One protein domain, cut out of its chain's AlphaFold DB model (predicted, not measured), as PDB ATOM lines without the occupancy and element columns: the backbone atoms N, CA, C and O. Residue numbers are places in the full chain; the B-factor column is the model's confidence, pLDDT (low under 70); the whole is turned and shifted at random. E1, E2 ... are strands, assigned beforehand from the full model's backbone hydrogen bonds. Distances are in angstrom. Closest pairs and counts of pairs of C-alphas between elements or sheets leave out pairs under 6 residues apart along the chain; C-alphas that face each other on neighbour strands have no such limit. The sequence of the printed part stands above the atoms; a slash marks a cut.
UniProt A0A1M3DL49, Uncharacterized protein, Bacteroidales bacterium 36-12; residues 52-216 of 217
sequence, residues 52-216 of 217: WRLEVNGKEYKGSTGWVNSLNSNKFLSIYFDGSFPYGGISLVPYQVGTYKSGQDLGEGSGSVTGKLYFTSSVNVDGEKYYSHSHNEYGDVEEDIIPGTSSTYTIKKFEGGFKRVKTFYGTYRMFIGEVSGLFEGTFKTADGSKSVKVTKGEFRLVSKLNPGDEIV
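This is residues 52 to 216 of the 217 residues of an uncharacterized protein of Bacteroidales bacterium 36-12 (UniProt A0A1M3DL49). One long sheet of ten strands curls round like part of a barrel, not fully closed, with E5 and E10 folded over to face the strands from E12 round to E9, and E11 as the hinge. The long hairpin of E10 and E11 reaches out at one end, its turn at residues 168 to 169, while the small hairpin of E6 and E7 makes a separate two-stranded piece at one side. The printed part has 165 residues, no named helix and twelve named strands, E1 to E12 in order; the class is all strand. The large sheet runs E5, E10, E11, E12, E1, E2, E3, E4, E8, E9, all antiparallel. The whole is compact, with a radius of gyration of the C-alphas of 15.9 A and spans of 48 by 37 by 28 A.

E1, residues 52 to 56, begins at C-alpha 52 (6.201, 51.848, 5.537). E2, residues 59 to 68, is 27.8 A long. E3 is residues 76 to 81, E4 88 to 94, E5 98 to 101, E6 105 to 108, E7 116 to 118, E8 121 to 125 and E9 128 to 131. E10, residues 150 to 167, is 40.8 A long and bends by 73 degrees at residue 156. E11, residues 170 to 188, is 40.4 A long and bends by 108 degrees at residue 185. E12, residues 195 to 207, is 31.9 A long, bends by 77 degrees at residue 199 and ends at C-alpha 207 (-6.158, 55.037, 12.013).

The large sheet is a folded sheet, bent back on itself into two leaves, and is twisted. E1 to E4 form a meander, each strand the antiparallel neighbour of the one before; N 54 and O 61 of E1 and E2 are 2.8 A apart. E2 is staggered, pairing with E1 over residues 59 to 63 and with E3 over 65 to 68, where N 80 and O 66 are 2.8 A apart. E4 and E8 are antiparallel neighbours, with N 122 and O 89 within hydrogen-bond range at 2.7 A. E10, E11 and E12 form a second meander, with N 186 and O 150 at 2.7 A and N 183 and O 201 at 2.8 A. E12 and E1 are neighbours, with N 55 and O 200 at 2.8 A. The edge strands are E5 and E9. The closest C-alphas of E9 and E11, Tyr 130 and Lys 188, are 4.6 A apart. E7 runs on into E8 at 38 degrees.

The C-alphas of Ser 193 and Gly 212, the two farthest apart, are 49.0 A apart. The printed part has no cut. The link from E9 to E10, residues 132 to 149, is long. Residues 214 to 215 pair antiparallel with residues 165 to 166 of E10. The mean pLDDT of the printed part is 87.5, with residues 69 to 75 and 83 to 88 under 70.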
ATOM      1  N   TRP A  52       5.589  53.046   6.095       94.12
ATOM      2  CA  TRP A  52       6.201  51.848   5.537       94.12
ATOM      3  C   TRP A  52       7.692  52.090   5.324       94.12
ATOM      4  O   TRP A  52       8.125  53.225   5.104       94.12
ATOM      5  N   ARG A  53       8.479  51.017   5.391       94.56
ATOM      6  CA  ARG A  53       9.915  51.003   5.098       94.56
ATOM      7  C   ARG A  53      10.250  49.749   4.310       94.56
ATOM      8  O   ARG A  53       9.684  48.694   4.582       94.56
ATOM      9  N   LEU A  54      11.151  49.847   3.342       94.69
ATOM     10  CA  LEU A  54      11.669  48.686   2.624       94.69
ATOM     11  C   LEU A  54      13.122  48.870   2.186       94.69
ATOM     12  O   LEU A  54      13.562  49.978   1.892       94.69
ATOM     13  N   GLU A  55      13.848  47.762   2.101       95.31
ATOM     14  CA  GLU A  55      15.230  47.681   1.631       95.31
ATOM     15  C   GLU A  55      15.268  47.007   0.251       95.31
ATOM     16  O   GLU A  55      14.843  45.858   0.099       95.31
ATOM     17  N   VAL A  56      15.789  47.715  -0.756       93.75
ATOM     18  CA  VAL A  56      16.043  47.190  -2.109       93.75
ATOM     19  C   VAL A  56      17.478  47.521  -2.487       93.75
ATOM     20  O   VAL A  56      17.879  48.683  -2.469       93.75
ATOM     21  N   ASN A  57      18.264  46.500  -2.843       90.12
ATOM     22  CA  ASN A  57      19.679  46.643  -3.218       90.12
ATOM     23  C   ASN A  57      20.515  47.434  -2.185       90.12
ATOM     24  O   ASN A  57      21.392  48.212  -2.556       90.12
ATOM     25  N   GLY A  58      20.226  47.270  -0.889       89.50
ATOM     26  CA  GLY A  58      20.912  47.971   0.203       89.50
ATOM     27  C   GLY A  58      20.522  49.445   0.386       89.50
ATOM     28  O   GLY A  58      21.078  50.107   1.258       89.50
ATOM     29  N   LYS A  59      19.575  49.967  -0.405       93.81
ATOM     30  CA  LYS A  59      18.988  51.302  -0.232       93.81
ATOM     31  C   LYS A  59      17.641  51.185   0.480       93.81
ATOM     32  O   LYS A  59      16.802  50.368   0.098       93.81
ATOM     33  N   GLU A  60      17.445  52.018   1.499       93.50
ATOM     34  CA  GLU A  60      16.172  52.142   2.210       93.50
ATOM     35  C   GLU A  60      15.232  53.109   1.476       93.50
ATOM     36  O   GLU A  60      15.636  54.186   1.031       93.50
ATOM     37  N   TYR A  61      13.965  52.719   1.394       92.19
ATOM     38  CA  TYR A  61      12.842  53.524   0.938       92.19
ATOM     39  C   TYR A  61      11.804  53.572   2.051       92.19
ATOM     40  O   TYR A  61      11.604  52.582   2.755       92.19
ATOM     41  N   LYS A  62      11.128  54.709   2.203       92.56
ATOM     42  CA  LYS A  62      10.082  54.889   3.208       92.56
ATOM     43  C   LYS A  62       9.041  55.896   2.755       92.56
ATOM     44  O   LYS A  62       9.329  56.753   1.921       92.56
ATOM     45  N   GLY A  63       7.872  55.832   3.370       91.25
ATOM     46  CA  GLY A  63       6.779  56.763   3.128       91.25
ATOM     47  C   GLY A  63       5.641  56.552   4.114       91.25
ATOM     48  O   GLY A  63       5.761  55.775   5.063       91.25
ATOM     49  N   SER A  64       4.533  57.250   3.892       91.31
ATOM     50  CA  SER A  64       3.326  57.110   4.704       91.31
ATOM     51  C   SER A  64       2.469  55.947   4.229       91.31
ATOM     52  O   SER A  64       2.401  55.634   3.039       91.31
ATOM     53  N   THR A  65       1.780  55.305   5.162       91.38
ATOM     54  CA  THR A  65       0.713  54.354   4.846       91.38
ATOM     55  C   THR A  65      -0.639  55.036   4.969       91.38
ATOM     56  O   THR A  65      -0.845  55.937   5.783       91.38
ATOM     57  N   GLY A  66      -1.591  54.562   4.182       89.00
ATOM     58  CA  GLY A  66      -2.995  54.875   4.371       89.00
ATOM     59  C   GLY A  66      -3.857  53.674   4.030       89.00
ATOM     60  O   GLY A  66      -3.364  52.620   3.631       89.00
ATOM     61  N   TRP A  67      -5.162  53.829   4.191       87.25
ATOM     62  CA  TRP A  67      -6.133  52.821   3.790       87.25
ATOM     63  C   TRP A  67      -7.135  53.431   2.815       87.25
ATOM     64  O   TRP A  67      -7.457  54.618   2.899       87.25
ATOM     65  N   VAL A  68      -7.620  52.617   1.884       79.75
ATOM     66  CA  VAL A  68      -8.730  52.992   1.003       79.75
ATOM     67  C   VAL A  68      -9.970  52.219   1.402       79.75
ATOM     68  O   VAL A  68      -9.895  51.065   1.826       79.75
ATOM     69  N   ASN A  69     -11.128  52.863   1.269       67.88
ATOM     70  CA  ASN A  69     -12.405  52.189   1.430       67.88
ATOM     71  C   ASN A  69     -12.659  51.316   0.199       67.88
ATOM     72  O   ASN A  69     -13.310  51.738  -0.755       67.88
ATOM     73  N   SER A  70     -12.083  50.123   0.187       55.97
ATOM     74  CA  SER A  70     -12.333  49.132  -0.845       55.97
ATOM     75  C   SER A  70     -13.555  48.305  -0.450       55.97
ATOM     76  O   SER A  70     -13.572  47.565   0.531       55.97
ATOM     77  N   LEU A  71     -14.625  48.488  -1.224       55.38
ATOM     78  CA  LEU A  71     -15.719  47.532  -1.378       55.38
ATOM     79  C   LEU A  71     -16.260  46.897  -0.090       55.38
ATOM     80  O   LEU A  71     -16.278  45.682   0.002       55.38
ATOM     81  N   ASN A  72     -16.744  47.675   0.886       51.72
ATOM     82  CA  ASN A  72     -17.647  47.211   1.961       51.72
ATOM     83  C   ASN A  72     -17.366  45.801   2.553       51.72
ATOM     84  O   ASN A  72     -18.292  45.115   2.986       51.72
ATOM     85  N   SER A  73     -16.105  45.382   2.616       60.59
ATOM     86  CA  SER A  73     -15.731  43.985   2.809       60.59
ATOM     87  C   SER A  73     -15.386  43.754   4.273       60.59
ATOM     88  O   SER A  73     -14.629  44.502   4.896       60.59
ATOM     89  N   ASN A  74     -15.967  42.710   4.858       66.19
ATOM     90  CA  ASN A  74     -15.589  42.237   6.185       66.19
ATOM     91  C   ASN A  74     -14.408  41.247   6.138       66.19
ATOM     92  O   ASN A  74     -14.161  40.582   7.138       66.19
ATOM     93  N   LYS A  75     -13.713  41.124   4.998       69.12
ATOM     94  CA  LYS A  75     -12.674  40.106   4.786       69.12
ATOM     95  C   LYS A  75     -11.258  40.674   4.725       69.12
ATOM     96  O   LYS A  75     -10.317  39.992   5.125       69.12
ATOM     97  N   PHE A  76     -11.094  41.898   4.226       79.06
ATOM     98  CA  PHE A  76      -9.775  42.492   4.029       79.06
ATOM     99  C   PHE A  76      -9.778  44.010   4.204       79.06
ATOM    100  O   PHE A  76     -10.796  44.675   4.017       79.06
ATOM    101  N   LEU A  77      -8.603  44.549   4.524       84.69
ATOM    102  CA  LEU A  77      -8.289  45.969   4.488       84.69
ATOM    103  C   LEU A  77      -7.359  46.230   3.307       84.69
ATOM    104  O   LEU A  77      -6.311  45.595   3.199       84.69
ATOM    105  N   SER A  78      -7.691  47.190   2.452       85.69
ATOM    106  CA  SER A  78      -6.731  47.677   1.462       85.69
ATOM    107  C   SER A  78      -5.856  48.758   2.078       85.69
ATOM    108  O   SER A  78      -6.352  49.803   2.505       85.69
ATOM    109  N   ILE A  79      -4.550  48.506   2.100       87.75
ATOM    110  CA  ILE A  79      -3.536  49.441   2.586       87.75
ATOM    111  C   ILE A  79      -2.753  49.945   1.382       87.75
ATOM    112  O   ILE A  79      -2.265  49.153   0.583       87.75
ATOM    113  N   TYR A  80      -2.588  51.256   1.260       86.50
ATOM    114  CA  TYR A  80      -1.707  51.840   0.257       86.50
ATOM    115  C   TYR A  80      -0.445  52.407   0.897       86.50
ATOM    116  O   TYR A  80      -0.444  52.878   2.036       86.50
ATOM    117  N   PHE A  81       0.639  52.335   0.137       85.00
ATOM    118  CA  PHE A  81       1.935  52.912   0.446       85.00
ATOM    119  C   PHE A  81       2.061  54.176  -0.393       85.00
ATOM    120  O   PHE A  81       2.143  54.114  -1.623       85.00
ATOM    121  N   ASP A  82       2.007  55.327   0.269       74.38
ATOM    122  CA  ASP A  82       2.192  56.604  -0.396       74.38
ATOM    123  C   ASP A  82       3.675  56.805  -0.707       74.38
ATOM    124  O   ASP A  82       4.544  56.707   0.164       74.38
ATOM    125  N   GLY A  83       3.937  57.054  -1.981       53.56
ATOM    126  CA  GLY A  83       5.245  57.363  -2.536       53.56
ATOM    127  C   GLY A  83       5.135  58.182  -3.820       53.56
ATOM    128  O   GLY A  83       6.108  58.245  -4.563       53.56
ATOM    129  N   SER A  84       3.976  58.816  -4.073       55.72
ATOM    130  CA  SER A  84       3.501  59.376  -5.357       55.72
ATOM    131  C   SER A  84       2.999  58.363  -6.414       55.72
ATOM    132  O   SER A  84       3.204  57.152  -6.317       55.72
ATOM    133  N   PHE A  85       2.212  58.883  -7.367       34.06
ATOM    134  CA  PHE A  85       1.305  58.167  -8.281       34.06
ATOM    135  C   PHE A  85       2.030  57.316  -9.351       34.06
ATOM    136  O   PHE A  85       3.067  57.750  -9.849       34.06
ATOM    137  N   PRO A  86       1.460  56.172  -9.795       47.78
ATOM    138  CA  PRO A  86       0.241  55.530  -9.308       47.78
ATOM    139  C   PRO A  86       0.550  54.647  -8.089       47.78
ATOM    140  O   PRO A  86       1.461  53.829  -8.114       47.78
ATOM    141  N   TYR A  87      -0.211  54.845  -7.017       56.03
ATOM    142  CA  TYR A  87      -0.100  54.239  -5.681       56.03
ATOM    143  C   TYR A  87       0.465  52.805  -5.615       56.03
ATOM    144  O   TYR A  87      -0.029  51.927  -6.319       56.03
ATOM    145  N   GLY A  88       1.436  52.553  -4.725       58.56
ATOM    146  CA  GLY A  88       1.810  51.209  -4.252       58.56
ATOM    147  C   GLY A  88       0.941  50.777  -3.060       58.56
ATOM    148  O   GLY A  88       0.165  51.580  -2.547       58.56
ATOM    149  N   GLY A  89       1.039  49.533  -2.592       71.25
ATOM    150  CA  GLY A  89       0.255  49.073  -1.441       71.25
ATOM    151  C   GLY A  89       0.039  47.571  -1.348       71.25
ATOM    152  O   GLY A  89       0.331  46.828  -2.280       71.25
ATOM    153  N   ILE A  90      -0.537  47.134  -0.232       72.56
ATOM    154  CA  ILE A  90      -1.079  45.787  -0.061       72.56
ATOM    155  C   ILE A  90      -2.575  45.863  -0.346       72.56
ATOM    156  O   ILE A  90      -3.347  46.397   0.454       72.56
ATOM    157  N   SER A  91      -2.984  45.339  -1.498       73.81
ATOM    158  CA  SER A  91      -4.357  45.501  -1.969       73.81
ATOM    159  C   SER A  91      -5.348  44.786  -1.065       73.81
ATOM    160  O   SER A  91      -6.413  45.329  -0.808       73.81
ATOM    161  N   LEU A  92      -5.005  43.612  -0.535       75.19
ATOM    162  CA  LEU A  92      -5.908  42.810   0.289       75.19
ATOM    163  C   LEU A  92      -5.160  42.292   1.523       75.19
ATOM    164  O   LEU A  92      -4.537  41.237   1.466       75.19
ATOM    165  N   VAL A  93      -5.199  43.024   2.640       82.75
ATOM    166  CA  VAL A  93      -4.697  42.543   3.938       82.75
ATOM    167  C   VAL A  93      -5.823  41.812   4.668       82.75
ATOM    168  O   VAL A  93      -6.784  42.474   5.064       82.75
ATOM    169  N   PRO A  94      -5.744  40.488   4.882       81.56
ATOM    170  CA  PRO A  94      -6.756  39.763   5.644       81.56
ATOM    171  C   PRO A  94      -6.880  40.308   7.069       81.56
ATOM    172  O   PRO A  94      -5.890  40.721   7.671       81.56
ATOM    173  N   TYR A  95      -8.082  40.263   7.644       82.19
ATOM    174  CA  TYR A  95      -8.344  40.691   9.032       82.19
ATOM    175  C   TYR A  95      -7.768  39.760  10.109       82.19
ATOM    176  O   TYR A  95      -8.151  39.827  11.274       82.19
ATOM    177  N   GLN A  96      -6.861  38.870   9.726       83.94
ATOM    178  CA  GLN A  96      -6.261  37.875  10.593       83.94
ATOM    179  C   GLN A  96      -4.744  38.061  10.610       83.94
ATOM    180  O   GLN A  96      -4.103  38.338   9.595       83.94
ATOM    181  N   VAL A  97      -4.167  37.920  11.802       90.94
ATOM    182  CA  VAL A  97      -2.718  37.788  11.982       90.94
ATOM    183  C   VAL A  97      -2.295  36.461  11.363       90.94
ATOM    184  O   VAL A  97      -2.932  35.434  11.586       90.94
ATOM    185  N   GLY A  98      -1.208  36.469  10.601       90.00
ATOM    186  CA  GLY A  98      -0.781  35.281   9.879       90.00
ATOM    187  C   GLY A  98       0.299  35.570   8.854       90.00
ATOM    188  O   GLY A  98       0.723  36.713   8.668       90.00
ATOM    189  N   THR A  99       0.747  34.507   8.188       91.69
ATOM    190  CA  THR A  99       1.697  34.603   7.080       91.69
ATOM    191  C   THR A  99       1.014  34.238   5.774       91.69
ATOM    192  O   THR A  99       0.473  33.143   5.628       91.69
ATOM    193  N   TYR A 100       1.089  35.153   4.816       90.50
ATOM    194  CA  TYR A 100       0.416  35.092   3.529       90.50
ATOM    195  C   TYR A 100       1.435  35.151   2.403       90.50
ATOM    196  O   TYR A 100       2.489  35.783   2.523       90.50
ATOM    197  N   LYS A 101       1.118  34.493   1.293       92.00
ATOM    198  CA  LYS A 101       1.916  34.565   0.070       92.00
ATOM    199  C   LYS A 101       1.161  35.307  -1.011       92.00
ATOM    200  O   LYS A 101      -0.049  35.170  -1.133       92.00
ATOM    201  N   SER A 102       1.881  36.045  -1.842       90.69
ATOM    202  CA  SER A 102       1.274  36.622  -3.036       90.69
ATOM    203  C   SER A 102       0.728  35.545  -3.973       90.69
ATOM    204  O   SER A 102       1.395  34.535  -4.198       90.69
ATOM    205  N   GLY A 103      -0.471  35.776  -4.509       89.56
ATOM    206  CA  GLY A 103      -1.227  34.804  -5.302       89.56
ATOM    207  C   GLY A 103      -1.953  33.743  -4.474       89.56
ATOM    208  O   GLY A 103      -2.504  32.803  -5.034       89.56
ATOM    209  N   GLN A 104      -1.953  33.853  -3.143       90.50
ATOM    210  CA  GLN A 104      -2.769  32.992  -2.292       90.50
ATOM    211  C   GLN A 104      -4.249  33.354  -2.442       90.50
ATOM    212  O   GLN A 104      -4.602  34.524  -2.301       90.50
ATOM    213  N   ASP A 105      -5.091  32.348  -2.677       88.38
ATOM    214  CA  ASP A 105      -6.549  32.488  -2.668       88.38
ATOM    215  C   ASP A 105      -7.020  32.896  -1.259       88.38
ATOM    216  O   ASP A 105      -6.683  32.259  -0.255       88.38
ATOM    217  N   LEU A 106      -7.749  34.006  -1.193       83.69
ATOM    218  CA  LEU A 106      -8.351  34.579   0.011       83.69
ATOM    219  C   LEU A 106      -9.856  34.273   0.104       83.69
ATOM    220  O   LEU A 106     -10.537  34.750   1.013       83.69
ATOM    221  N   GLY A 107     -10.378  33.480  -0.830       84.69
ATOM    222  CA  GLY A 107     -11.768  33.089  -0.947       84.69
ATOM    223  C   GLY A 107     -12.574  34.009  -1.859       84.69
ATOM    224  O   GLY A 107     -12.060  34.763  -2.685       84.69
ATOM    225  N   GLU A 108     -13.892  33.922  -1.720       84.06
ATOM    226  CA  GLU A 108     -14.822  34.647  -2.587       84.06
ATOM    227  C   GLU A 108     -14.994  36.108  -2.178       84.06
ATOM    228  O   GLU A 108     -15.040  36.431  -0.983       84.06
ATOM    229  N   GLY A 109     -15.159  36.990  -3.163       76.50
ATOM    230  CA  GLY A 109     -15.334  38.419  -2.931       76.50
ATOM    231  C   GLY A 109     -16.170  39.119  -3.988       76.50
ATOM    232  O   GLY A 109     -16.016  38.895  -5.185       76.50
ATOM    233  N   SER A 110     -17.036  40.022  -3.533       71.31
ATOM    234  CA  SER A 110     -17.754  40.942  -4.411       71.31
ATOM    235  C   SER A 110     -16.788  41.976  -4.989       71.31
ATOM    236  O   SER A 110     -16.086  42.626  -4.217       71.31
ATOM    237  N   GLY A 111     -16.788  42.161  -6.311       72.00
ATOM    238  CA  GLY A 111     -15.960  43.153  -7.014       72.00
ATOM    239  C   GLY A 111     -14.876  42.551  -7.909       72.00
ATOM    240  O   GLY A 111     -14.471  43.200  -8.867       72.00
ATOM    241  N   SER A 112     -14.487  41.300  -7.659       79.50
ATOM    242  CA  SER A 112     -13.696  40.501  -8.599       79.50
ATOM    243  C   SER A 112     -14.551  40.088  -9.805       79.50
ATOM    244  O   SER A 112     -15.743  39.802  -9.663       79.50
ATOM    245  N   VAL A 113     -13.934  40.025 -10.987       83.19
ATOM    246  CA  VAL A 113     -14.563  39.560 -12.234       83.19
ATOM    247  C   VAL A 113     -14.861  38.062 -12.165       83.19
ATOM    248  O   VAL A 113     -15.915  37.623 -12.625       83.19
ATOM    249  N   THR A 114     -13.961  37.275 -11.573       84.94
ATOM    250  CA  THR A 114     -14.118  35.815 -11.435       84.94
ATOM    251  C   THR A 114     -14.818  35.390 -10.139       84.94
ATOM    252  O   THR A 114     -15.140  34.216  -9.959       84.94
ATOM    253  N   GLY A 115     -15.066  36.336  -9.229       85.38
ATOM    254  CA  GLY A 115     -15.619  36.106  -7.895       85.38
ATOM    255  C   GLY A 115     -14.597  35.633  -6.855       85.38
ATOM    256  O   GLY A 115     -14.988  35.383  -5.713       85.38
ATOM    257  N   LYS A 116     -13.311  35.516  -7.210       86.75
ATOM    258  CA  LYS A 116     -12.218  35.100  -6.316       86.75
ATOM    259  C   LYS A 116     -11.284  36.261  -6.003       86.75
ATOM    260  O   LYS A 116     -11.068  37.149  -6.816       86.75
ATOM    261  N   LEU A 117     -10.713  36.244  -4.808       85.75
ATOM    262  CA  LEU A 117      -9.763  37.248  -4.353       85.75
ATOM    263  C   LEU A 117      -8.411  36.599  -4.108       85.75
ATOM    264  O   LEU A 117      -8.328  35.609  -3.389       85.75
ATOM    265  N   TYR A 118      -7.347  37.198  -4.626       88.12
ATOM    266  CA  TYR A 118      -5.988  36.715  -4.432       88.12
ATOM    267  C   TYR A 118      -5.140  37.768  -3.739       88.12
ATOM    268  O   TYR A 118      -5.172  38.949  -4.083       88.12
ATOM    269  N   PHE A 119      -4.328  37.342  -2.773       88.56
ATOM    270  CA  PHE A 119      -3.430  38.244  -2.066       88.56
ATOM    271  C   PHE A 119      -2.452  38.889  -3.056       88.56
ATOM    272  O   PHE A 119      -1.550  38.237  -3.592       88.56
ATOM    273  N   THR A 120      -2.610  40.188  -3.287       88.69
ATOM    274  CA  THR A 120      -1.760  40.966  -4.183       88.69
ATOM    275  C   THR A 120      -1.267  42.230  -3.496       88.69
ATOM    276  O   THR A 120      -1.868  42.752  -2.553       88.69
ATOM    277  N   SER A 121      -0.108  42.691  -3.941       90.56
ATOM    278  CA  SER A 121       0.568  43.854  -3.398       90.56
ATOM    279  C   SER A 121       1.493  44.466  -4.440       90.56
ATOM    280  O   SER A 121       1.849  43.843  -5.443       90.56
ATOM    281  N   SER A 122       1.910  45.693  -4.181       91.88
ATOM    282  CA  SER A 122       2.849  46.430  -4.998       91.88
ATOM    283  C   SER A 122       3.683  47.387  -4.157       91.88
ATOM    284  O   SER A 122       3.250  47.859  -3.109       91.88
ATOM    285  N   VAL A 123       4.873  47.699  -4.646       91.44
ATOM    286  CA  VAL A 123       5.787  48.689  -4.078       91.44
ATOM    287  C   VAL A 123       6.139  49.713  -5.149       91.44
ATOM    288  O   VAL A 123       6.131  49.392  -6.338       91.44
ATOM    289  N   ASN A 124       6.440  50.942  -4.736       89.44
ATOM    290  CA  ASN A 124       6.983  51.966  -5.623       89.44
ATOM    291  C   ASN A 124       8.462  52.172  -5.276       89.44
ATOM    292  O   ASN A 124       8.802  52.414  -4.117       89.44
ATOM    293  N   VAL A 125       9.334  52.023  -6.270       89.44
ATOM    294  CA  VAL A 125      10.785  52.165  -6.138       89.44
ATOM    295  C   VAL A 125      11.255  53.113  -7.232       89.44
ATOM    296  O   VAL A 125      11.039  52.849  -8.411       89.44
ATOM    297  N   ASP A 126      11.879  54.223  -6.832       89.31
ATOM    298  CA  ASP A 126      12.388  55.266  -7.738       89.31
ATOM    299  C   ASP A 126      11.348  55.757  -8.777       89.31
ATOM    300  O   ASP A 126      11.679  56.048  -9.925       89.31
ATOM    301  N   GLY A 127      10.075  55.864  -8.372       86.62
ATOM    302  CA  GLY A 127       8.973  56.348  -9.214       86.62
ATOM    303  C   GLY A 127       8.339  55.282 -10.113       86.62
ATOM    304  O   GLY A 127       7.418  55.589 -10.867       86.62
ATOM    305  N   GLU A 128       8.799  54.033 -10.037       89.94
ATOM    306  CA  GLU A 128       8.281  52.913 -10.814       89.94
ATOM    307  C   GLU A 128       7.581  51.896  -9.905       89.94
ATOM    308  O   GLU A 128       8.063  51.545  -8.825       89.94
ATOM    309  N   LYS A 129       6.410  51.418 -10.337       90.94
ATOM    310  CA  LYS A 129       5.582  50.486  -9.569       90.94
ATOM    311  C   LYS A 129       5.895  49.039  -9.939       90.94
ATOM    312  O   LYS A 129       5.918  48.683 -11.117       90.94
ATOM    313  N   TYR A 130       6.055  48.195  -8.923       93.31
ATOM    314  CA  TYR A 130       6.279  46.759  -9.082       93.31
ATOM    315  C   TYR A 130       5.364  45.933  -8.196       93.31
ATOM    316  O   TYR A 130       5.092  46.278  -7.055       93.31
ATOM    317  N   TYR A 131       4.892  44.823  -8.744       94.12
ATOM    318  CA  TYR A 131       3.800  44.009  -8.242       94.12
ATOM    319  C   TYR A 131       4.313  42.643  -7.799       94.12
ATOM    320  O   TYR A 131       5.270  42.109  -8.361       94.12
ATOM    321  N   SER A 132       3.665  42.062  -6.794       93.50
ATOM    322  CA  SER A 132       4.048  40.767  -6.231       93.50
ATOM    323  C   SER A 132       3.355  39.563  -6.864       93.50
ATOM    324  O   SER A 132       3.733  38.429  -6.571       93.50
ATOM    325  N   HIS A 133       2.303  39.767  -7.654       93.81
ATOM    326  CA  HIS A 133       1.532  38.676  -8.256       93.81
ATOM    327  C   HIS A 133       0.814  39.099  -9.529       93.81
ATOM    328  O   HIS A 133       1.008  38.477 -10.564       93.81
ATOM    329  N   SER A 134       0.006  40.149  -9.449       92.25
ATOM    330  CA  SER A 134      -0.806  40.626 -10.560       92.25
ATOM    331  C   SER A 134      -0.877  42.146 -10.512       92.25
ATOM    332  O   SER A 134      -0.788  42.734  -9.427       92.25
ATOM    333  N   HIS A 135      -1.003  42.777 -11.678       90.12
ATOM    334  CA  HIS A 135      -1.286  44.210 -11.749       90.12
ATOM    335  C   HIS A 135      -2.779  44.539 -11.629       90.12
ATOM    336  O   HIS A 135      -3.127  45.708 -11.450       90.12
ATOM    337  N   ASN A 136      -3.629  43.511 -11.630       88.12
ATOM    338  CA  ASN A 136      -5.007  43.578 -11.180       88.12
ATOM    339  C   ASN A 136      -5.071  43.730  -9.650       88.12
ATOM    340  O   ASN A 136      -4.302  43.105  -8.913       88.12
ATOM    341  N   GLU A 137      -6.009  44.536  -9.160       81.19
ATOM    342  CA  GLU A 137      -6.166  44.816  -7.729       81.19
ATOM    343  C   GLU A 137      -6.725  43.641  -6.905       81.19
ATOM    344  O   GLU A 137      -6.428  43.554  -5.713       81.19
ATOM    345  N   TYR A 138      -7.463  42.721  -7.535       84.56
ATOM    346  CA  TYR A 138      -7.988  41.489  -6.929       84.56
ATOM    347  C   TYR A 138      -7.147  40.255  -7.266       84.56
ATOM    348  O   TYR A 138      -7.344  39.201  -6.665       84.56
ATOM    349  N   GLY A 139      -6.209  40.384  -8.213       86.06
ATOM    350  CA  GLY A 139      -5.334  39.303  -8.666       86.06
ATOM    351  C   GLY A 139      -6.059  38.150  -9.357       86.06
ATOM    352  O   GLY A 139      -5.533  37.047  -9.408       86.06
ATOM    353  N   ASP A 140      -7.268  38.393  -9.850       87.00
ATOM    354  CA  ASP A 140      -8.206  37.364 -10.287       87.00
ATOM    355  C   ASP A 140      -8.278  37.185 -11.811       87.00
ATOM    356  O   ASP A 140      -8.927  36.254 -12.286       87.00
ATOM    357  N   VAL A 141      -7.611  38.064 -12.561       88.69
ATOM    358  CA  VAL A 141      -7.512  38.047 -14.027       88.69
ATOM    359  C   VAL A 141      -6.190  37.396 -14.438       88.69
ATOM    360  O   VAL A 141      -5.119  37.864 -14.045       88.69
ATOM    361  N   GLU A 142      -6.262  36.314 -15.219       88.06
ATOM    362  CA  GLU A 142      -5.102  35.488 -15.590       88.06
ATOM    363  C   GLU A 142      -4.092  36.260 -16.446       88.06
ATOM    364  O   GLU A 142      -2.887  36.174 -16.207       88.06
ATOM    365  N   GLU A 143      -4.573  37.071 -17.390       91.44
ATOM    366  CA  GLU A 143      -3.738  37.899 -18.267       91.44
ATOM    367  C   GLU A 143      -2.947  38.966 -17.496       91.44
ATOM    368  O   GLU A 143      -1.913  39.437 -17.975       91.44
ATOM    369  N   ASP A 144      -3.403  39.310 -16.288       92.00
ATOM    370  CA  ASP A 144      -2.776  40.323 -15.447       92.00
ATOM    371  C   ASP A 144      -1.725  39.740 -14.488       92.00
ATOM    372  O   ASP A 144      -1.007  40.500 -13.821       92.00
ATOM    373  N   ILE A 145      -1.623  38.406 -14.397       94.00
ATOM    374  CA  ILE A 145      -0.630  37.704 -13.575       94.00
ATOM    375  C   ILE A 145       0.769  37.933 -14.149       94.00
ATOM    376  O   ILE A 145       1.024  37.756 -15.336       94.00
ATOM    377  N   ILE A 146       1.717  38.273 -13.275       95.81
ATOM    378  CA  ILE A 146       3.096  38.603 -13.635       95.81
ATOM    379  C   ILE A 146       4.011  37.434 -13.242       95.81
ATOM    380  O   ILE A 146       4.274  37.216 -12.055       95.81
ATOM    381  N   PRO A 147       4.552  36.666 -14.205       93.69
ATOM    382  CA  PRO A 147       5.339  35.478 -13.895       93.69
ATOM    383  C   PRO A 147       6.643  35.779 -13.150       93.69
ATOM    384  O   PRO A 147       7.372  36.734 -13.439       93.69
ATOM    385  N   GLY A 148       7.013  34.885 -12.233       93.31
ATOM    386  CA  GLY A 148       8.280  34.960 -11.500       93.31
ATOM    387  C   GLY A 148       8.327  36.054 -10.432       93.31
ATOM    388  O   GLY A 148       9.419  36.448 -10.021       93.31
ATOM    389  N   THR A 149       7.175  36.558  -9.996       95.69
ATOM    390  CA  THR A 149       7.044  37.284  -8.733       95.69
ATOM    391  C   THR A 149       6.851  36.296  -7.581       95.69
ATOM    392  O   THR A 149       6.371  35.175  -7.760       95.69
ATOM    393  N   SER A 150       7.262  36.679  -6.375       93.81
ATOM    394  CA  SER A 150       7.030  35.879  -5.170       93.81
ATOM    395  C   SER A 150       7.254  36.744  -3.951       93.81
ATOM    396  O   SER A 150       8.358  37.243  -3.762       93.81
ATOM    397  N   SER A 151       6.242  36.918  -3.112       93.75
ATOM    398  CA  SER A 151       6.386  37.653  -1.861       93.75
ATOM    399  C   SER A 151       5.685  36.947  -0.714       93.75
ATOM    400  O   SER A 151       4.734  36.185  -0.913       93.75
ATOM    401  N   THR A 152       6.195  37.205   0.482       94.62
ATOM    402  CA  THR A 152       5.646  36.739   1.747       94.62
ATOM    403  C   THR A 152       5.348  37.954   2.604       94.62
ATOM    404  O   THR A 152       6.165  38.869   2.678       94.62
ATOM    405  N   TYR A 153       4.194  37.942   3.254       93.62
ATOM    406  CA  TYR A 153       3.756  38.955   4.200       93.62
ATOM    407  C   TYR A 153       3.453  38.281   5.527       93.62
ATOM    408  O   TYR A 153       2.733  37.289   5.553       93.62
ATOM    409  N   THR A 154       3.954  38.826   6.626       94.56
ATOM    410  CA  THR A 154       3.580  38.403   7.977       94.56
ATOM    411  C   THR A 154       2.864  39.556   8.654       94.56
ATOM    412  O   THR A 154       3.489  40.541   9.045       94.56
ATOM    413  N   ILE A 155       1.546  39.438   8.787       93.56
ATOM    414  CA  ILE A 155       0.724  40.380   9.546       93.56
ATOM    415  C   ILE A 155       0.987  40.089  11.015       93.56
ATOM    416  O   ILE A 155       0.674  38.998  11.479       93.56
ATOM    417  N   LYS A 156       1.611  41.032  11.724       92.56
ATOM    418  CA  LYS A 156       1.977  40.894  13.142       92.56
ATOM    419  C   LYS A 156       0.868  41.365  14.072       92.56
ATOM    420  O   LYS A 156       0.704  40.814  15.154       92.56
ATOM    421  N   LYS A 157       0.135  42.397  13.656       93.44
ATOM    422  CA  LYS A 157      -0.955  43.003  14.419       93.44
ATOM    423  C   LYS A 157      -2.084  43.359  13.467       93.44
ATOM    424  O   LYS A 157      -1.830  43.972  12.431       93.44
ATOM    425  N   PHE A 158      -3.303  43.006  13.847       92.81
ATOM    426  CA  PHE A 158      -4.520  43.483  13.209       92.81
ATOM    427  C   PHE A 158      -5.546  43.768  14.306       92.81
ATOM    428  O   PHE A 158      -6.133  42.853  14.874       92.81
ATOM    429  N   GLU A 159      -5.737  45.040  14.635       92.69
ATOM    430  CA  GLU A 159      -6.679  45.487  15.656       92.69
ATOM    431  C   GLU A 159      -7.596  46.564  15.089       92.69
ATOM    432  O   GLU A 159      -7.156  47.454  14.364       92.69
ATOM    433  N   GLY A 160      -8.873  46.513  15.465       90.00
ATOM    434  CA  GLY A 160      -9.879  47.476  15.032       90.00
ATOM    435  C   GLY A 160     -10.730  46.978  13.868       90.00
ATOM    436  O   GLY A 160     -10.915  45.779  13.673       90.00
ATOM    437  N   GLY A 161     -11.332  47.909  13.135       88.81
ATOM    438  CA  GLY A 161     -12.250  47.582  12.052       88.81
ATOM    439  C   GLY A 161     -13.037  48.786  11.558       88.81
ATOM    440  O   GLY A 161     -12.874  49.909  12.036       88.81
ATOM    441  N   PHE A 162     -13.918  48.546  10.591       87.00
ATOM    442  CA  PHE A 162     -14.774  49.598  10.055       87.00
ATOM    443  C   PHE A 162     -15.854  50.020  11.054       87.00
ATOM    444  O   PHE A 162     -16.633  49.197  11.534       87.00
ATOM    445  N   LYS A 163     -15.927  51.324  11.313       89.06
ATOM    446  CA  LYS A 163     -16.932  51.984  12.149       89.06
ATOM    447  C   LYS A 163     -17.679  53.023  11.322       89.06
ATOM    448  O   LYS A 163     -17.115  53.593  10.386       89.06
ATOM    449  N   ARG A 164     -18.946  53.279  11.649       91.69
ATOM    450  CA  ARG A 164     -19.635  54.476  11.158       91.69
ATOM    451  C   ARG A 164     -19.187  55.633  12.041       91.69
ATOM    452  O   ARG A 164     -19.372  55.603  13.252       91.69
ATOM    453  N   VAL A 165     -18.541  56.609  11.430       92.31
ATOM    454  CA  VAL A 165     -17.950  57.760  12.101       92.31
ATOM    455  C   VAL A 165     -18.673  59.000  11.619       92.31
ATOM    456  O   VAL A 165     -18.691  59.292  10.423       92.31
ATOM    457  N   LYS A 166     -19.302  59.710  12.548       94.75
ATOM    458  CA  LYS A 166     -19.867  61.032  12.332       94.75
ATOM    459  C   LYS A 166     -18.749  62.053  12.497       94.75
ATOM    460  O   LYS A 166     -18.150  62.161  13.560       94.75
ATOM    461  N   THR A 167     -18.503  62.789  11.428       92.12
ATOM    462  CA  THR A 167     -17.534  63.883  11.353       92.12
ATOM    463  C   THR A 167     -18.275  65.201  11.149       92.12
ATOM    464  O   THR A 167     -19.481  65.213  10.877       92.12
ATOM    465  N   PHE A 168     -17.549  66.319  11.176       90.75
ATOM    466  CA  PHE A 168     -18.097  67.618  10.773       90.75
ATOM    467  C   PHE A 168     -18.680  67.621   9.342       90.75
ATOM    468  O   PHE A 168     -19.631  68.347   9.065       90.75
ATOM    469  N   TYR A 169     -18.144  66.791   8.440       88.50
ATOM    470  CA  TYR A 169     -18.536  66.746   7.023       88.50
ATOM    471  C   TYR A 169     -19.657  65.742   6.716       88.50
ATOM    472  O   TYR A 169     -20.167  65.711   5.598       88.50
ATOM    473  N   GLY A 170     -20.059  64.925   7.693       91.25
ATOM    474  CA  GLY A 170     -21.061  63.875   7.522       91.25
ATOM    475  C   GLY A 170     -20.653  62.557   8.174       91.25
ATOM    476  O   GLY A 170     -19.641  62.473   8.871       91.25
ATOM    477  N   THR A 171     -21.455  61.516   7.946       91.62
ATOM    478  CA  THR A 171     -21.212  60.173   8.489       91.62
ATOM    479  C   THR A 171     -20.607  59.262   7.430       91.62
ATOM    480  O   THR A 171     -21.227  59.010   6.398       91.62
ATOM    481  N   TYR A 172     -19.430  58.711   7.718       87.94
ATOM    482  CA  TYR A 172     -18.667  57.857   6.807       87.94
ATOM    483  C   TYR A 172     -18.343  56.509   7.444       87.94
ATOM    484  O   TYR A 172     -18.259  56.383   8.663       87.94
ATOM    485  N   ARG A 173     -18.136  55.480   6.618       86.44
ATOM    486  CA  ARG A 173     -17.588  54.197   7.074       86.44
ATOM    487  C   ARG A 173     -16.063  54.288   7.029       86.44
ATOM    488  O   ARG A 173     -15.496  54.392   5.946       86.44
ATOM    489  N   MET A 174     -15.416  54.270   8.191       87.69
ATOM    490  CA  MET A 174     -13.972  54.458   8.328       87.69
ATOM    491  C   MET A 174     -13.337  53.298   9.080       87.69
ATOM    492  O   MET A 174     -13.899  52.830  10.070       87.69
ATOM    493  N   PHE A 175     -12.176  52.831   8.626       89.25
ATOM    494  CA  PHE A 175     -11.370  51.913   9.422       89.25
ATOM    495  C   PHE A 175     -10.777  52.677  10.609       89.25
ATOM    496  O   PHE A 175     -10.129  53.702  10.409       89.25
ATOM    497  N   ILE A 176     -10.997  52.187  11.827       92.38
ATOM    498  CA  ILE A 176     -10.386  52.702  13.057       92.38
ATOM    499  C   ILE A 176      -9.668  51.531  13.713       92.38
ATOM    500  O   ILE A 176     -10.300  50.517  14.015       92.38
ATOM    501  N   GLY A 177      -8.359  51.653  13.905       93.44
ATOM    502  CA  GLY A 177      -7.529  50.536  14.324       93.44
ATOM    503  C   GLY A 177      -6.051  50.695  13.998       93.44
ATOM    504  O   GLY A 177      -5.596  51.742  13.536       93.44
ATOM    505  N   GLU A 178      -5.316  49.615  14.224       95.25
ATOM    506  CA  GLU A 178      -3.906  49.493  13.889       95.25
ATOM    507  C   GLU A 178      -3.641  48.167  13.181       95.25
ATOM    508  O   GLU A 178      -4.043  47.100  13.644       95.25
ATOM    509  N   VAL A 179      -2.898  48.235  12.079       94.62
ATOM    510  CA  VAL A 179      -2.406  47.060  11.363       94.62
ATOM    511  C   VAL A 179      -0.908  47.205  11.180       94.62
ATOM    512  O   VAL A 179      -0.441  48.260  10.761       94.62
ATOM    513  N   SER A 180      -0.136  46.166  11.479       95.88
ATOM    514  CA  SER A 180       1.296  46.159  11.180       95.88
ATOM    515  C   SER A 180       1.772  44.797  10.716       95.88
ATOM    516  O   SER A 180       1.219  43.755  11.082       95.88
ATOM    517  N   GLY A 181       2.813  44.804   9.895       95.50
ATOM    518  CA  GLY A 181       3.361  43.584   9.338       95.50
ATOM    519  C   GLY A 181       4.729  43.765   8.710       95.50
ATOM    520  O   GLY A 181       5.258  44.870   8.599       95.50
ATOM    521  N   LEU A 182       5.286  42.627   8.322       96.12
ATOM    522  CA  LEU A 182       6.560  42.484   7.636       96.12
ATOM    523  C   LEU A 182       6.322  41.936   6.234       96.12
ATOM    524  O   LEU A 182       5.348  41.208   6.028       96.12
ATOM    525  N   PHE A 183       7.210  42.230   5.290       95.50
ATOM    526  CA  PHE A 183       7.139  41.668   3.949       95.50
ATOM    527  C   PHE A 183       8.485  41.584   3.235       95.50
ATOM    528  O   PHE A 183       9.349  42.442   3.366       95.50
ATOM    529  N   GLU A 184       8.665  40.548   2.432       96.12
ATOM    530  CA  GLU A 184       9.830  40.389   1.561       96.12
ATOM    531  C   GLU A 184       9.416  39.701   0.265       96.12
ATOM    532  O   GLU A 184       8.377  39.038   0.201       96.12
ATOM    533  N   GLY A 185      10.224  39.835  -0.783       95.94
ATOM    534  CA  GLY A 185       9.932  39.147  -2.028       95.94
ATOM    535  C   GLY A 185      10.577  39.731  -3.269       95.94
ATOM    536  O   GLY A 185      11.340  40.690  -3.225       95.94
ATOM    537  N   THR A 186      10.235  39.125  -4.398       97.12
ATOM    538  CA  THR A 186      10.533  39.591  -5.747       97.12
ATOM    539  C   THR A 186       9.278  40.206  -6.349       97.12
ATOM    540  O   THR A 186       8.254  39.530  -6.478       97.12
ATOM    541  N   PHE A 187       9.391  41.471  -6.734       96.25
ATOM    542  CA  PHE A 187       8.346  42.268  -7.363       96.25
ATOM    543  C   PHE A 187       8.784  42.629  -8.777       96.25
ATOM    544  O   PHE A 187       9.981  42.776  -9.035       96.25
ATOM    545  N   LYS A 188       7.832  42.767  -9.698       96.81
ATOM    546  CA  LYS A 188       8.112  43.064 -11.106       96.81
ATOM    547  C   LYS A 188       7.193  44.136 -11.661       96.81
ATOM    548  O   LYS A 188       6.082  44.302 -11.170       96.81
ATOM    549  N   THR A 189       7.645  44.853 -12.681       95.31
ATOM    550  CA  THR A 189       6.778  45.746 -13.463       95.31
ATOM    551  C   THR A 189       5.639  44.959 -14.116       95.31
ATOM    552  O   THR A 189       5.722  43.737 -14.243       95.31
ATOM    553  N   ALA A 190       4.562  45.642 -14.519       93.44
ATOM    554  CA  ALA A 190       3.377  44.989 -15.092       93.44
ATOM    555  C   ALA A 190       3.693  44.149 -16.345       93.44
ATOM    556  O   ALA A 190       3.114  43.088 -16.544       93.44
ATOM    557  N   ASP A 191       4.664  44.585 -17.149       94.75
ATOM    558  CA  ASP A 191       5.172  43.871 -18.327       94.75
ATOM    559  C   ASP A 191       6.218  42.783 -17.996       94.75
ATOM    560  O   ASP A 191       6.725  42.104 -18.888       94.75
ATOM    561  N   GLY A 192       6.595  42.636 -16.723       95.38
ATOM    562  CA  GLY A 192       7.610  41.697 -16.251       95.38
ATOM    563  C   GLY A 192       9.056  42.032 -16.639       95.38
ATOM    564  O   GLY A 192       9.944  41.229 -16.334       95.38
ATOM    565  N   SER A 193       9.314  43.173 -17.290       96.06
ATOM    566  CA  SER A 193      10.626  43.516 -17.862       96.06
ATOM    567  C   SER A 193      11.682  43.871 -16.815       96.06
ATOM    568  O   SER A 193      12.875  43.648 -17.038       96.06
ATOM    569  N   LYS A 194      11.261  44.378 -15.653       96.81
ATOM    570  CA  LYS A 194      12.143  44.731 -14.537       96.81
ATOM    571  C   LYS A 194      11.728  44.015 -13.265       96.81
ATOM    572  O   LYS A 194      10.561  43.673 -13.071       96.81
ATOM    573  N   SER A 195      12.691  43.825 -12.370       97.06
ATOM    574  CA  SER A 195      12.462  43.233 -11.058       97.06
ATOM    575  C   SER A 195      13.189  43.987  -9.956       97.06
ATOM    576  O   SER A 195      14.288  44.507 -10.143       97.06
ATOM    577  N   VAL A 196      12.576  43.997  -8.778       96.19
ATOM    578  CA  VAL A 196      13.207  44.411  -7.528       96.19
ATOM    579  C   VAL A 196      13.034  43.310  -6.497       96.19
ATOM    580  O   VAL A 196      12.013  42.618  -6.462       96.19
ATOM    581  N   LYS A 197      14.047  43.148  -5.647       97.31
ATOM    582  CA  LYS A 197      13.990  42.244  -4.504       97.31
ATOM    583  C   LYS A 197      13.948  43.067  -3.226       97.31
ATOM    584  O   LYS A 197      14.924  43.736  -2.900       97.31
ATOM    585  N   VAL A 198      12.827  42.987  -2.521       96.19
ATOM    586  CA  VAL A 198      12.686  43.508  -1.162       96.19
ATOM    587  C   VAL A 198      13.218  42.450  -0.207       96.19
ATOM    588  O   VAL A 198      12.708  41.328  -0.186       96.19
ATOM    589  N   THR A 199      14.259  42.785   0.550       94.38
ATOM    590  CA  THR A 199      14.884  41.877   1.533       94.38
ATOM    591  C   THR A 199      14.361  42.096   2.944       94.38
ATOM    592  O   THR A 199      14.369  41.170   3.747       94.38
ATOM    593  N   LYS A 200      13.910  43.315   3.246       95.75
ATOM    594  CA  LYS A 200      13.242  43.682   4.493       95.75
ATOM    595  C   LYS A 200      12.207  44.735   4.173       95.75
ATOM    596  O   LYS A 200      12.553  45.758   3.593       95.75
ATOM    597  N   GLY A 201      10.968  44.483   4.542       95.94
ATOM    598  CA  GLY A 201       9.865  45.409   4.389       95.94
ATOM    599  C   GLY A 201       9.045  45.402   5.663       95.94
ATOM    600  O   GLY A 201       8.803  44.352   6.250       95.94
ATOM    601  N   GLU A 202       8.614  46.562   6.113       96.50
ATOM    602  CA  GLU A 202       7.694  46.687   7.230       96.50
ATOM    603  C   GLU A 202       6.684  47.787   6.953       96.50
ATOM    604  O   GLU A 202       6.951  48.747   6.229       96.50
ATOM    605  N   PHE A 203       5.498  47.634   7.522       95.44
ATOM    606  CA  PHE A 203       4.466  48.650   7.462       95.44
ATOM    607  C   PHE A 203       3.705  48.696   8.780       95.44
ATOM    608  O   PHE A 203       3.498  47.676   9.442       95.44
ATOM    609  N   ARG A 204       3.247  49.892   9.129       95.94
ATOM    610  CA  ARG A 204       2.236  50.141  10.147       95.94
ATOM    611  C   ARG A 204       1.226  51.111   9.573       95.94
ATOM    612  O   ARG A 204       1.605  52.129   9.015       95.94
ATOM    613  N   LEU A 205      -0.046  50.803   9.746       94.81
ATOM    614  CA  LEU A 205      -1.164  51.707   9.565       94.81
ATOM    615  C   LEU A 205      -1.774  51.960  10.939       94.81
ATOM    616  O   LEU A 205      -2.179  51.015  11.608       94.81
ATOM    617  N   VAL A 206      -1.894  53.223  11.321       95.62
ATOM    618  CA  VAL A 206      -2.628  53.673  12.503       95.62
ATOM    619  C   VAL A 206      -3.733  54.609  12.034       95.62
ATOM    620  O   VAL A 206      -3.477  55.659  11.448       95.62
ATOM    621  N   SER A 207      -4.977  54.230  12.302       92.94
ATOM    622  CA  SER A 207      -6.158  55.037  12.013       92.94
ATOM    623  C   SER A 207      -6.912  55.276  13.312       92.94
ATOM    624  O   SER A 207      -7.467  54.352  13.907       92.94
ATOM    625  N   LYS A 208      -6.892  56.521  13.786       93.62
ATOM    626  CA  LYS A 208      -7.533  56.942  15.034       93.62
ATOM    627  C   LYS A 208      -8.697  57.873  14.722       93.62
ATOM    628  O   LYS A 208      -8.727  58.517  13.678       93.62
ATOM    629  N   LEU A 209      -9.643  57.939  15.650       92.69
ATOM    630  CA  LEU A 209     -10.720  58.919  15.604       92.69
ATOM    631  C   LEU A 209     -10.125  60.324  15.772       92.69
ATOM    632  O   LEU A 209      -9.312  60.528  16.681       92.69
ATOM    633  N   ASN A 210     -10.497  61.281  14.918       89.94
ATOM    634  CA  ASN A 210     -10.042  62.657  15.108       89.94
ATOM    635  C   ASN A 210     -10.767  63.290  16.305       89.94
ATOM    636  O   ASN A 210     -11.895  62.903  16.621       89.94
ATOM    637  N   PRO A 211     -10.164  64.293  16.964       93.19
ATOM    638  CA  PRO A 211     -10.864  65.067  17.981       93.19
ATOM    639  C   PRO A 211     -12.179  65.650  17.441       93.19
ATOM    640  O   PRO A 211     -12.174  66.379  16.453       93.19
ATOM    641  N   GLY A 212     -13.295  65.341  18.107       90.38
ATOM    642  CA  GLY A 212     -14.633  65.813  17.733       90.38
ATOM    643  C   GLY A 212     -15.404  64.904  16.770       90.38
ATOM    644  O   GLY A 212     -16.594  65.137  16.570       90.38
ATOM    645  N   ASP A 213     -14.773  63.865  16.220       94.50
ATOM    646  CA  ASP A 213     -15.492  62.804  15.514       94.50
ATOM    647  C   ASP A 213     -16.125  61.834  16.529       94.50
ATOM    648  O   ASP A 213     -15.602  61.616  17.624       94.50
ATOM    649  N   GLU A 214     -17.248  61.218  16.159       94.94
ATOM    650  CA  GLU A 214     -18.009  60.306  17.019       94.94
ATOM    651  C   GLU A 214     -18.278  58.983  16.302       94.94
ATOM    652  O   GLU A 214     -18.691  58.964  15.142       94.94
ATOM    653  N   ILE A 215     -18.102  57.856  16.995       93.25
ATOM    654  CA  ILE A 215     -18.614  56.573  16.502       93.25
ATOM    655  C   ILE A 215     -20.128  56.568  16.716       93.25
ATOM    656  O   ILE A 215     -20.598  56.762  17.834       93.25
ATOM    657  N   VAL A 216     -20.878  56.330  15.645       92.81
ATOM    658  CA  VAL A 216     -22.334  56.176  15.680       92.81
ATOM    659  C   VAL A 216     -22.687  54.734  15.331       92.81
ATOM    660  O   VAL A 216     -22.114  54.175  14.398       92.81
TER     661      VAL A 216